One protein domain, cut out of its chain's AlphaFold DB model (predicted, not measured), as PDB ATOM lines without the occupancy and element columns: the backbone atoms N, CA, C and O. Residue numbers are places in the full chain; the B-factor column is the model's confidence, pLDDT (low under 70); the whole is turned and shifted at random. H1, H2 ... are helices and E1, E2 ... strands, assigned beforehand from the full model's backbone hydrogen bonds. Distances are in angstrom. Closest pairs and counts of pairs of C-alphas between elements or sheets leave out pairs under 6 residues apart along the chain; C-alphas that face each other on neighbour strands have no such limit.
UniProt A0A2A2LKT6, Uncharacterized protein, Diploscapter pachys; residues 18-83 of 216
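This is residues 18 to 83 of the 216 residues of an uncharacterized protein of Diploscapter pachys (UniProt A0A2A2LKT6). With little regular structure, a small antiparallel hairpin, E1 and E2, sits in a body made largely of loops; H2 follows E2, H3 lies beyond, and residues 18 to 23 of H1 stick out at one end. The 66 printed residues, 25 in named elements, run H1 E1 E2 H2 H3, mixed in class. The whole is only just loose, close to compact, with radius of gyration of the C-alphas 13.2 A, and elongated, 43 by 22 by 19 A.

In the hairpin of E1, residues 42 to 44, and E2, residues 53 to 55, N 43 and O 54 are within hydrogen-bond range at 2.8 A. The closest C-alphas of E1 and H2, residues 56 to 61, are Leu 43 and Thr 56, 6.4 A apart. H3, residues 67 to 72, is apart from E1 and E2, and only just apart from H2, at 8.3 A. H1, residues 18 to 24, is apart from E2, H2 and H3. In H1, H2 and H3 every O i to N i+4 pair is within hydrogen-bond range.

H1 spans 9.8 A from C-alpha 18 at (321.382, 269.186, 258.990), E1 6.6 A, E2 7.2 A, H2 8.8 A and H3 8.7 A, to C-alpha 72 at (316.249, 234.434, 269.195).

The farthest C-alphas, Leu 18 and Leu 83, are 43.5 A apart. The printed part has no cut. The link H1 to E1 is long, 17 residues. Residues 18 to 26 and 78 to 83 have pLDDT under 70.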
ATOM      1  N   LEU A  18     321.023 270.596 258.804       62.50
ATOM      2  CA  LEU A  18     321.382 269.186 258.990       62.50
ATOM      3  C   LEU A  18     320.516 268.511 260.060       62.50
ATOM      4  O   LEU A  18     320.020 267.418 259.822       62.50
ATOM      5  N   HIS A  19     320.259 269.161 261.198       64.19
ATOM      6  CA  HIS A  19     319.418 268.578 262.250       64.19
ATOM      7  C   HIS A  19     317.947 268.408 261.853       64.19
ATOM      8  O   HIS A  19     317.286 267.472 262.316       64.19
ATOM      9  N   ILE A  20     317.419 269.297 261.011       65.81
ATOM     10  CA  ILE A  20     316.065 269.160 260.465       65.81
ATOM     11  C   ILE A  20     316.036 268.033 259.435       65.81
ATOM     12  O   ILE A  20     315.152 267.184 259.501       65.81
ATOM     13  N   VAL A  21     317.017 267.979 258.536       62.38
ATOM     14  CA  VAL A  21     317.132 266.914 257.533       62.38
ATOM     15  C   VAL A  21     317.293 265.554 258.207       62.38
ATOM     16  O   VAL A  21     316.591 264.629 257.839       62.38
ATOM     17  N   ASP A  22     318.094 265.443 259.261       57.31
ATOM     18  CA  ASP A  22     318.307 264.192 259.999       57.31
ATOM     19  C   ASP A  22     317.068 263.758 260.811       57.31
ATOM     20  O   ASP A  22     316.817 262.574 261.021       57.31
ATOM     21  N   ARG A  23     316.213 264.705 261.232       59.53
ATOM     22  CA  ARG A  23     314.911 264.390 261.857       59.53
ATOM     23  C   ARG A  23     313.821 264.045 260.844       59.53
ATOM     24  O   ARG A  23     312.961 263.225 261.160       59.53
ATOM     25  N   VAL A  24     313.837 264.664 259.665       60.16
ATOM     26  CA  VAL A  24     312.838 264.471 258.597       60.16
ATOM     27  C   VAL A  24     313.180 263.260 257.718       60.16
ATOM     28  O   VAL A  24     312.282 262.560 257.257       60.16
ATOM     29  N   LEU A  25     314.468 262.958 257.555       59.78
ATOM     30  CA  LEU A  25     315.019 261.803 256.850       59.78
ATOM     31  C   LEU A  25     315.543 260.748 257.826       59.78
ATOM     32  O   LEU A  25     316.549 260.102 257.544       59.78
ATOM     33  N   LYS A  26     314.860 260.511 258.955       63.72
ATOM     34  CA  LYS A  26     315.062 259.250 259.685       63.72
ATOM     35  C   LYS A  26     314.551 258.111 258.816       63.72
ATOM     36  O   LYS A  26     313.456 257.615 259.019       63.72
ATOM     37  N   ILE A  27     315.295 257.744 257.788       75.56
ATOM     38  CA  ILE A  27     314.980 256.616 256.935       75.56
ATOM     39  C   ILE A  27     315.411 255.392 257.733       75.56
ATOM     40  O   ILE A  27     316.577 255.257 258.101       75.56
ATOM     41  N   GLY A  28     314.454 254.546 258.095       83.06
ATOM     42  CA  GLY A  28     314.776 253.313 258.796       83.06
ATOM     43  C   GLY A  28     315.123 252.227 257.788       83.06
ATOM     44  O   GLY A  28     314.621 252.214 256.661       83.06
ATOM     45  N   LYS A  29     316.000 251.313 258.192       88.88
ATOM     46  CA  LYS A  29     316.366 250.155 257.383       88.88
ATOM     47  C   LYS A  29     315.509 248.965 257.801       88.88
ATOM     48  O   LYS A  29     315.387 248.676 258.994       88.88
ATOM     49  N   CYS A  30     314.909 248.278 256.839       93.25
ATOM     50  CA  CYS A  30     314.268 246.997 257.106       93.25
ATOM     51  C   CYS A  30     315.342 245.949 257.423       93.25
ATOM     52  O   CYS A  30     316.297 245.802 256.662       93.25
ATOM     53  N   LEU A  31     315.192 245.201 258.517       89.75
ATOM     54  CA  LEU A  31     316.174 244.186 258.913       89.75
ATOM     55  C   LEU A  31     316.233 242.998 257.936       89.75
ATOM     56  O   LEU A  31     317.252 242.325 257.856       89.75
ATOM     57  N   LEU A  32     315.146 242.744 257.200       90.06
ATOM     58  CA  LEU A  32     315.011 241.558 256.357       90.06
ATOM     59  C   LEU A  32     315.483 241.789 254.916       90.06
ATOM     60  O   LEU A  32     316.356 241.079 254.426       90.06
ATOM     61  N   CYS A  33     314.925 242.799 254.242       92.31
ATOM     62  CA  CYS A  33     315.291 243.139 252.863       92.31
ATOM     63  C   CYS A  33     316.451 244.139 252.774       92.31
ATOM     64  O   CYS A  33     316.956 244.387 251.686       92.31
ATOM     65  N   TYR A  34     316.880 244.722 253.899       91.06
ATOM     66  CA  TYR A  34     317.926 245.748 253.966       91.06
ATOM     67  C   TYR A  34     317.638 247.036 253.177       91.06
ATOM     68  O   TYR A  34     318.524 247.883 253.055       91.06
ATOM     69  N   GLU A  35     316.405 247.231 252.709       91.25
ATOM     70  CA  GLU A  35     315.984 248.453 252.033       91.25
ATOM     71  C   GLU A  35     315.679 249.581 253.021       91.25
ATOM     72  O   GLU A  35     315.243 249.369 254.160       91.25
ATOM     73  N   TYR A  36     315.909 250.804 252.553       89.06
ATOM     74  CA  TYR A  36     315.683 252.039 253.286       89.06
ATOM     75  C   TYR A  36     314.277 252.569 252.993       89.06
ATOM     76  O   TYR A  36     313.948 252.892 251.854       89.06
ATOM     77  N   MET A  37     313.449 252.672 254.031       89.44
ATOM     78  CA  MET A  37     312.032 253.024 253.928       89.44
ATOM     79  C   MET A  37     311.689 254.208 254.836       89.44
ATOM     80  O   MET A  37     312.336 254.459 255.860       89.44
ATOM     81  N   ARG A  38     310.625 254.940 254.491       88.12
ATOM     82  CA  ARG A  38     310.111 256.010 255.361       88.12
ATOM     83  C   ARG A  38     309.573 255.406 256.671       88.12
ATOM     84  O   ARG A  38     308.933 254.359 256.615       88.12
ATOM     85  N   PRO A  39     309.705 256.085 257.828       83.94
ATOM     86  CA  PRO A  39     309.201 255.601 259.122       83.94
ATOM     87  C   PRO A  39     307.735 255.183 259.126       83.94
ATOM     88  O   PRO A  39     307.369 254.232 259.797       83.94
ATOM     89  N   VAL A  40     306.897 255.879 258.352       86.25
ATOM     90  CA  VAL A  40     305.454 255.605 258.252       86.25
ATOM     91  C   VAL A  40     305.170 254.227 257.634       86.25
ATOM     92  O   VAL A  40     304.101 253.669 257.841       86.25
ATOM     93  N   GLN A  41     306.124 253.678 256.878       88.56
ATOM     94  CA  GLN A  41     306.028 252.378 256.209       88.56
ATOM     95  C   GLN A  41     306.804 251.272 256.941       88.56
ATOM     96  O   GLN A  41     306.804 250.124 256.493       88.56
ATOM     97  N   LEU A  42     307.472 251.605 258.048       91.50
ATOM     98  CA  LEU A  42     308.192 250.646 258.874       91.50
ATOM     99  C   LEU A  42     307.336 250.241 260.066       91.50
ATOM    100  O   LEU A  42     306.779 251.075 260.779       91.50
ATOM    101  N   LEU A  43     307.270 248.938 260.291       93.00
ATOM    102  CA  LEU A  43     306.633 248.331 261.442       93.00
ATOM    103  C   LEU A  43     307.703 247.977 262.475       93.00
ATOM    104  O   LEU A  43     308.760 247.433 262.146       93.00
ATOM    105  N   TYR A  44     307.409 248.296 263.731       92.44
ATOM    106  CA  TYR A  44     308.223 247.921 264.880       92.44
ATOM    107  C   TYR A  44     307.664 246.639 265.490       92.44
ATOM    108  O   TYR A  44     306.448 246.448 265.535       92.44
ATOM    109  N   CYS A  45     308.548 245.768 265.971       92.38
ATOM    110  CA  CYS A  45     308.119 244.601 266.730       92.38
ATOM    111  C   CYS A  45     307.342 245.022 267.994       92.38
ATOM    112  O   CYS A  45     307.697 245.995 268.655       92.38
ATOM    113  N   VAL A  46     306.292 244.268 268.337       90.88
ATOM    114  CA  VAL A  46     305.462 244.501 269.534       90.88
ATOM    115  C   VAL A  46     306.176 244.060 270.821       90.88
ATOM    116  O   VAL A  46     305.875 244.559 271.904       90.88
ATOM    117  N   SER A  47     307.141 243.142 270.719       91.50
ATOM    118  CA  SER A  47     307.871 242.617 271.873       91.50
ATOM    119  C   SER A  47     308.713 243.715 272.542       91.50
ATOM    120  O   SER A  47     309.542 244.333 271.873       91.50
ATOM    121  N   PRO A  48     308.599 243.925 273.869       87.94
ATOM    122  CA  PRO A  48     309.229 245.054 274.569       87.94
ATOM    123  C   PRO A  48     310.765 245.030 274.545       87.94
ATOM    124  O   PRO A  48     311.408 246.063 274.732       87.94
ATOM    125  N   HIS A  49     311.361 243.862 274.304       90.75
ATOM    126  CA  HIS A  49     312.810 243.681 274.218       90.75
ATOM    127  C   HIS A  49     313.343 243.728 272.778       90.75
ATOM    128  O   HIS A  49     314.552 243.846 272.583       90.75
ATOM    129  N   CYS A  50     312.469 243.695 271.768       91.19
ATOM    130  CA  CYS A  50     312.872 243.628 270.371       91.19
ATOM    131  C   CYS A  50     312.833 245.014 269.719       91.19
ATOM    132  O   CYS A  50     311.782 245.637 269.597       91.19
ATOM    133  N   LYS A  51     313.990 245.492 269.249       90.06
ATOM    134  CA  LYS A  51     314.119 246.776 268.531       90.06
ATOM    135  C   LYS A  51     314.128 246.617 267.009       90.06
ATOM    136  O   LYS A  51     314.528 247.540 266.302       90.06
ATOM    137  N   ALA A  52     313.745 245.449 266.504       92.19
ATOM    138  CA  ALA A  52     313.773 245.172 265.078       92.19
ATOM    139  C   ALA A  52     312.691 245.963 264.326       92.19
ATOM    140  O   ALA A  52     311.561 246.121 264.799       92.19
ATOM    141  N   THR A  53     313.062 246.444 263.139       93.50
ATOM    142  CA  THR A  53     312.206 247.205 262.224       93.50
ATOM    143  C   THR A  53     312.069 246.487 260.895       93.50
ATOM    144  O   THR A  53     313.061 246.026 260.323       93.50
ATOM    145  N   TYR A  54     310.847 246.435 260.370       94.88
ATOM    146  CA  TYR A  54     310.526 245.700 259.151       94.88
ATOM    147  C   TYR A  54     309.650 246.504 258.206       94.88
ATOM    148  O   TYR A  54     308.856 247.340 258.630       94.88
ATOM    149  N   CYS A  55     309.774 246.221 256.914       94.81
ATOM    150  CA  CYS A  55     308.853 246.727 255.912       94.81
ATOM    151  C   CYS A  55     307.502 245.998 256.011       94.81
ATOM    152  O   CYS A  55     307.466 244.826 256.384       94.81
ATOM    153  N   THR A  56     306.394 246.654 255.660       92.31
ATOM    154  CA  THR A  56     305.055 246.030 255.690       92.31
ATOM    155  C   THR A  56     304.984 244.742 254.867       92.31
ATOM    156  O   THR A  56     304.416 243.758 255.328       92.31
ATOM    157  N   VAL A  57     305.613 244.723 253.687       93.75
ATOM    158  CA  VAL A  57     305.683 243.541 252.807       93.75
ATOM    159  C   VAL A  57     306.408 242.384 253.504       93.75
ATOM    160  O   VAL A  57     305.890 241.280 253.586       93.75
ATOM    161  N   CYS A  58     307.556 242.677 254.112       93.31
ATOM    162  CA  CYS A  58     308.418 241.723 254.799       93.31
ATOM    163  C   CYS A  58     307.729 241.082 256.015       93.31
ATOM    164  O   CYS A  58     307.970 239.920 256.333       93.31
ATOM    165  N   VAL A  59     306.900 241.854 256.724       91.75
ATOM    166  CA  VAL A  59     306.109 241.356 257.861       91.75
ATOM    167  C   VAL A  59     305.005 240.419 257.374       91.75
ATOM    168  O   VAL A  59     304.860 239.328 257.922       91.75
ATOM    169  N   LEU A  60     304.299 240.796 256.305       89.81
ATOM    170  CA  LEU A  60     303.243 239.974 255.708       89.81
ATOM    171  C   LEU A  60     303.782 238.639 255.177       89.81
ATOM    172  O   LEU A  60     303.159 237.601 255.390       89.81
ATOM    173  N   GLU A  61     304.956 238.645 254.541       90.12
ATOM    174  CA  GLU A  61     305.622 237.425 254.060       90.12
ATOM    175  C   GLU A  61     306.034 236.480 255.200       90.12
ATOM    176  O   GLU A  61     306.059 235.267 255.012       90.12
ATOM    177  N   ASN A  62     306.294 237.008 256.401       88.31
ATOM    178  CA  ASN A  62     306.625 236.219 257.594       88.31
ATOM    179  C   ASN A  62     305.414 235.932 258.494       88.31
ATOM    180  O   ASN A  62     305.576 235.712 259.697       88.31
ATOM    181  N   PHE A  63     304.200 235.924 257.936       88.44
ATOM    182  CA  PHE A  63     302.961 235.648 258.676       88.44
ATOM    183  C   PHE A  63     302.758 236.574 259.885       88.44
ATOM    184  O   PHE A  63     302.344 236.126 260.956       88.44
ATOM    185  N   ASP A  64     303.111 237.851 259.734       87.38
ATOM    186  CA  ASP A  64     303.045 238.877 260.779       87.38
ATOM    187  C   ASP A  64     303.886 238.571 262.032       87.38
ATOM    188  O   ASP A  64     303.710 239.177 263.093       87.38
ATOM    189  N   LYS A  65     304.844 237.644 261.925       89.56
ATOM    190  CA  LYS A  65     305.760 237.307 263.013       89.56
ATOM    191  C   LYS A  65     307.087 238.045 262.849       89.56
ATOM    192  O   LYS A  65     307.632 238.192 261.760       89.56
ATOM    193  N   CYS A  66     307.636 238.492 263.974       91.50
ATOM    194  CA  CYS A  66     308.939 239.145 264.006       91.50
ATOM    195  C   CYS A  66     310.055 238.127 263.758       91.50
ATOM    196  O   CYS A  66     310.284 237.246 264.587       91.50
ATOM    197  N   TYR A  67     310.782 238.290 262.653       89.81
ATOM    198  CA  TYR A  67     311.901 237.419 262.296       89.81
ATOM    199  C   TYR A  67     312.988 237.382 263.384       89.81
ATOM    200  O   TYR A  67     313.471 236.315 263.731       89.81
ATOM    201  N   ALA A  68     313.326 238.525 263.991       89.94
ATOM    202  CA  ALA A  68     314.354 238.594 265.030       89.94
ATOM    203  C   ALA A  68     313.956 237.791 266.275       89.94
ATOM    204  O   ALA A  68     314.779 237.063 266.815       89.94
ATOM    205  N   CYS A  69     312.684 237.854 266.684       91.00
ATOM    206  CA  CYS A  69     312.188 237.033 267.788       91.00
ATOM    207  C   CYS A  69     312.207 235.538 267.445       91.00
ATOM    208  O   CYS A  69     312.469 234.719 268.317       91.00
ATOM    209  N   GLN A  70     311.942 235.169 266.188       89.56
ATOM    210  CA  GLN A  70     312.039 233.773 265.757       89.56
ATOM    211  C   GLN A  70     313.483 233.267 265.755       89.56
ATOM    212  O   GLN A  70     313.722 232.134 266.163       89.56
ATOM    213  N   THR A  71     314.444 234.097 265.339       87.75
ATOM    214  CA  THR A  71     315.873 233.763 265.410       87.75
ATOM    215  C   THR A  71     316.342 233.627 266.859       87.75
ATOM    216  O   THR A  71     317.026 232.661 267.179       87.75
ATOM    217  N   GLU A  72     315.941 234.535 267.756       87.25
ATOM    218  CA  GLU A  72     316.249 234.434 269.195       87.25
ATOM    219  C   GLU A  72     315.671 233.163 269.827       87.25
ATOM    220  O   GLU A  72     316.304 232.552 270.684       87.25
ATOM    221  N   ALA A  73     314.487 232.742 269.379       87.69
ATOM    222  CA  ALA A  73     313.854 231.506 269.818       87.69
ATOM    223  C   ALA A  73     314.409 230.245 269.120       87.69
ATOM    224  O   ALA A  73     313.962 229.142 269.426       87.69
ATOM    225  N   GLY A  74     315.356 230.384 268.183       86.12
ATOM    226  CA  GLY A  74     315.947 229.263 267.448       86.12
ATOM    227  C   GLY A  74     315.000 228.585 266.450       86.12
ATOM    228  O   GLY A  74     315.261 227.462 266.035       86.12
ATOM    229  N   LEU A  75     313.899 229.239 266.056       83.38
ATOM    230  CA  LEU A  75     312.970 228.702 265.049       83.38
ATOM    231  C   LEU A  75     313.475 228.887 263.614       83.38
ATOM    232  O   LEU A  75     312.993 228.214 262.703       83.38
ATOM    233  N   VAL A  76     314.391 229.834 263.395       80.50
ATOM    234  CA  VAL A  76     314.916 230.156 262.067       80.50
ATOM    235  C   VAL A  76     316.426 230.296 262.132       80.50
ATOM    236  O   VAL A  76     316.940 231.156 262.852       80.50
ATOM    237  N   ASP A  77     317.123 229.497 261.328       70.69
ATOM    238  CA  ASP A  77     318.568 229.599 261.176       70.69
ATOM    239  C   ASP A  77     318.948 230.827 260.341       70.69
ATOM    240  O   ASP A  77     318.347 231.144 259.308       70.69
ATOM    241  N   SER A  78     319.992 231.533 260.785       60.31
ATOM    242  CA  SER A  78     320.419 232.823 260.225       60.31
ATOM    243  C   SER A  78     320.899 232.757 258.767       60.31
ATOM    244  O   SER A  78     321.186 233.798 258.178       60.31
ATOM    245  N   ALA A  79     321.006 231.561 258.180       56.94
ATOM    246  CA  ALA A  79     321.565 231.314 256.851       56.94
ATOM    247  C   ALA A  79     320.593 231.567 255.685       56.94
ATOM    248  O   ALA A  79     320.971 231.342 254.539       56.94
ATOM    249  N   ARG A  80     319.406 232.138 255.957       52.81
ATOM    250  CA  ARG A  80     318.360 232.480 254.978       52.81
ATOM    251  C   ARG A  80     317.502 231.254 254.621       52.81
ATOM    252  O   ARG A  80     317.897 230.371 253.869       52.81
ATOM    253  N   SER A  81     316.277 231.275 255.148       47.53
ATOM    254  CA  SER A  81     315.091 230.618 254.578       47.53
ATOM    255  C   SER A  81     315.108 229.094 254.444       47.53
ATOM    256  O   SER A  81     314.735 228.564 253.401       47.53
ATOM    257  N   GLN A  82     315.418 228.373 255.516       42.22
ATOM    258  CA  GLN A  82     314.773 227.079 255.732       42.22
ATOM    259  C   GLN A  82     314.165 227.120 257.129       42.22
ATOM    260  O   GLN A  82     314.881 227.187 258.124       42.22
ATOM    261  N   LEU A  83     312.828 227.158 257.198       46.59
ATOM    262  CA  LEU A  83     312.134 226.716 258.402       46.59
ATOM    263  C   LEU A  83     312.645 225.301 258.630       46.59
ATOM    264  O   LEU A  83     312.355 224.427 257.815       46.59
TER     265      LEU A  83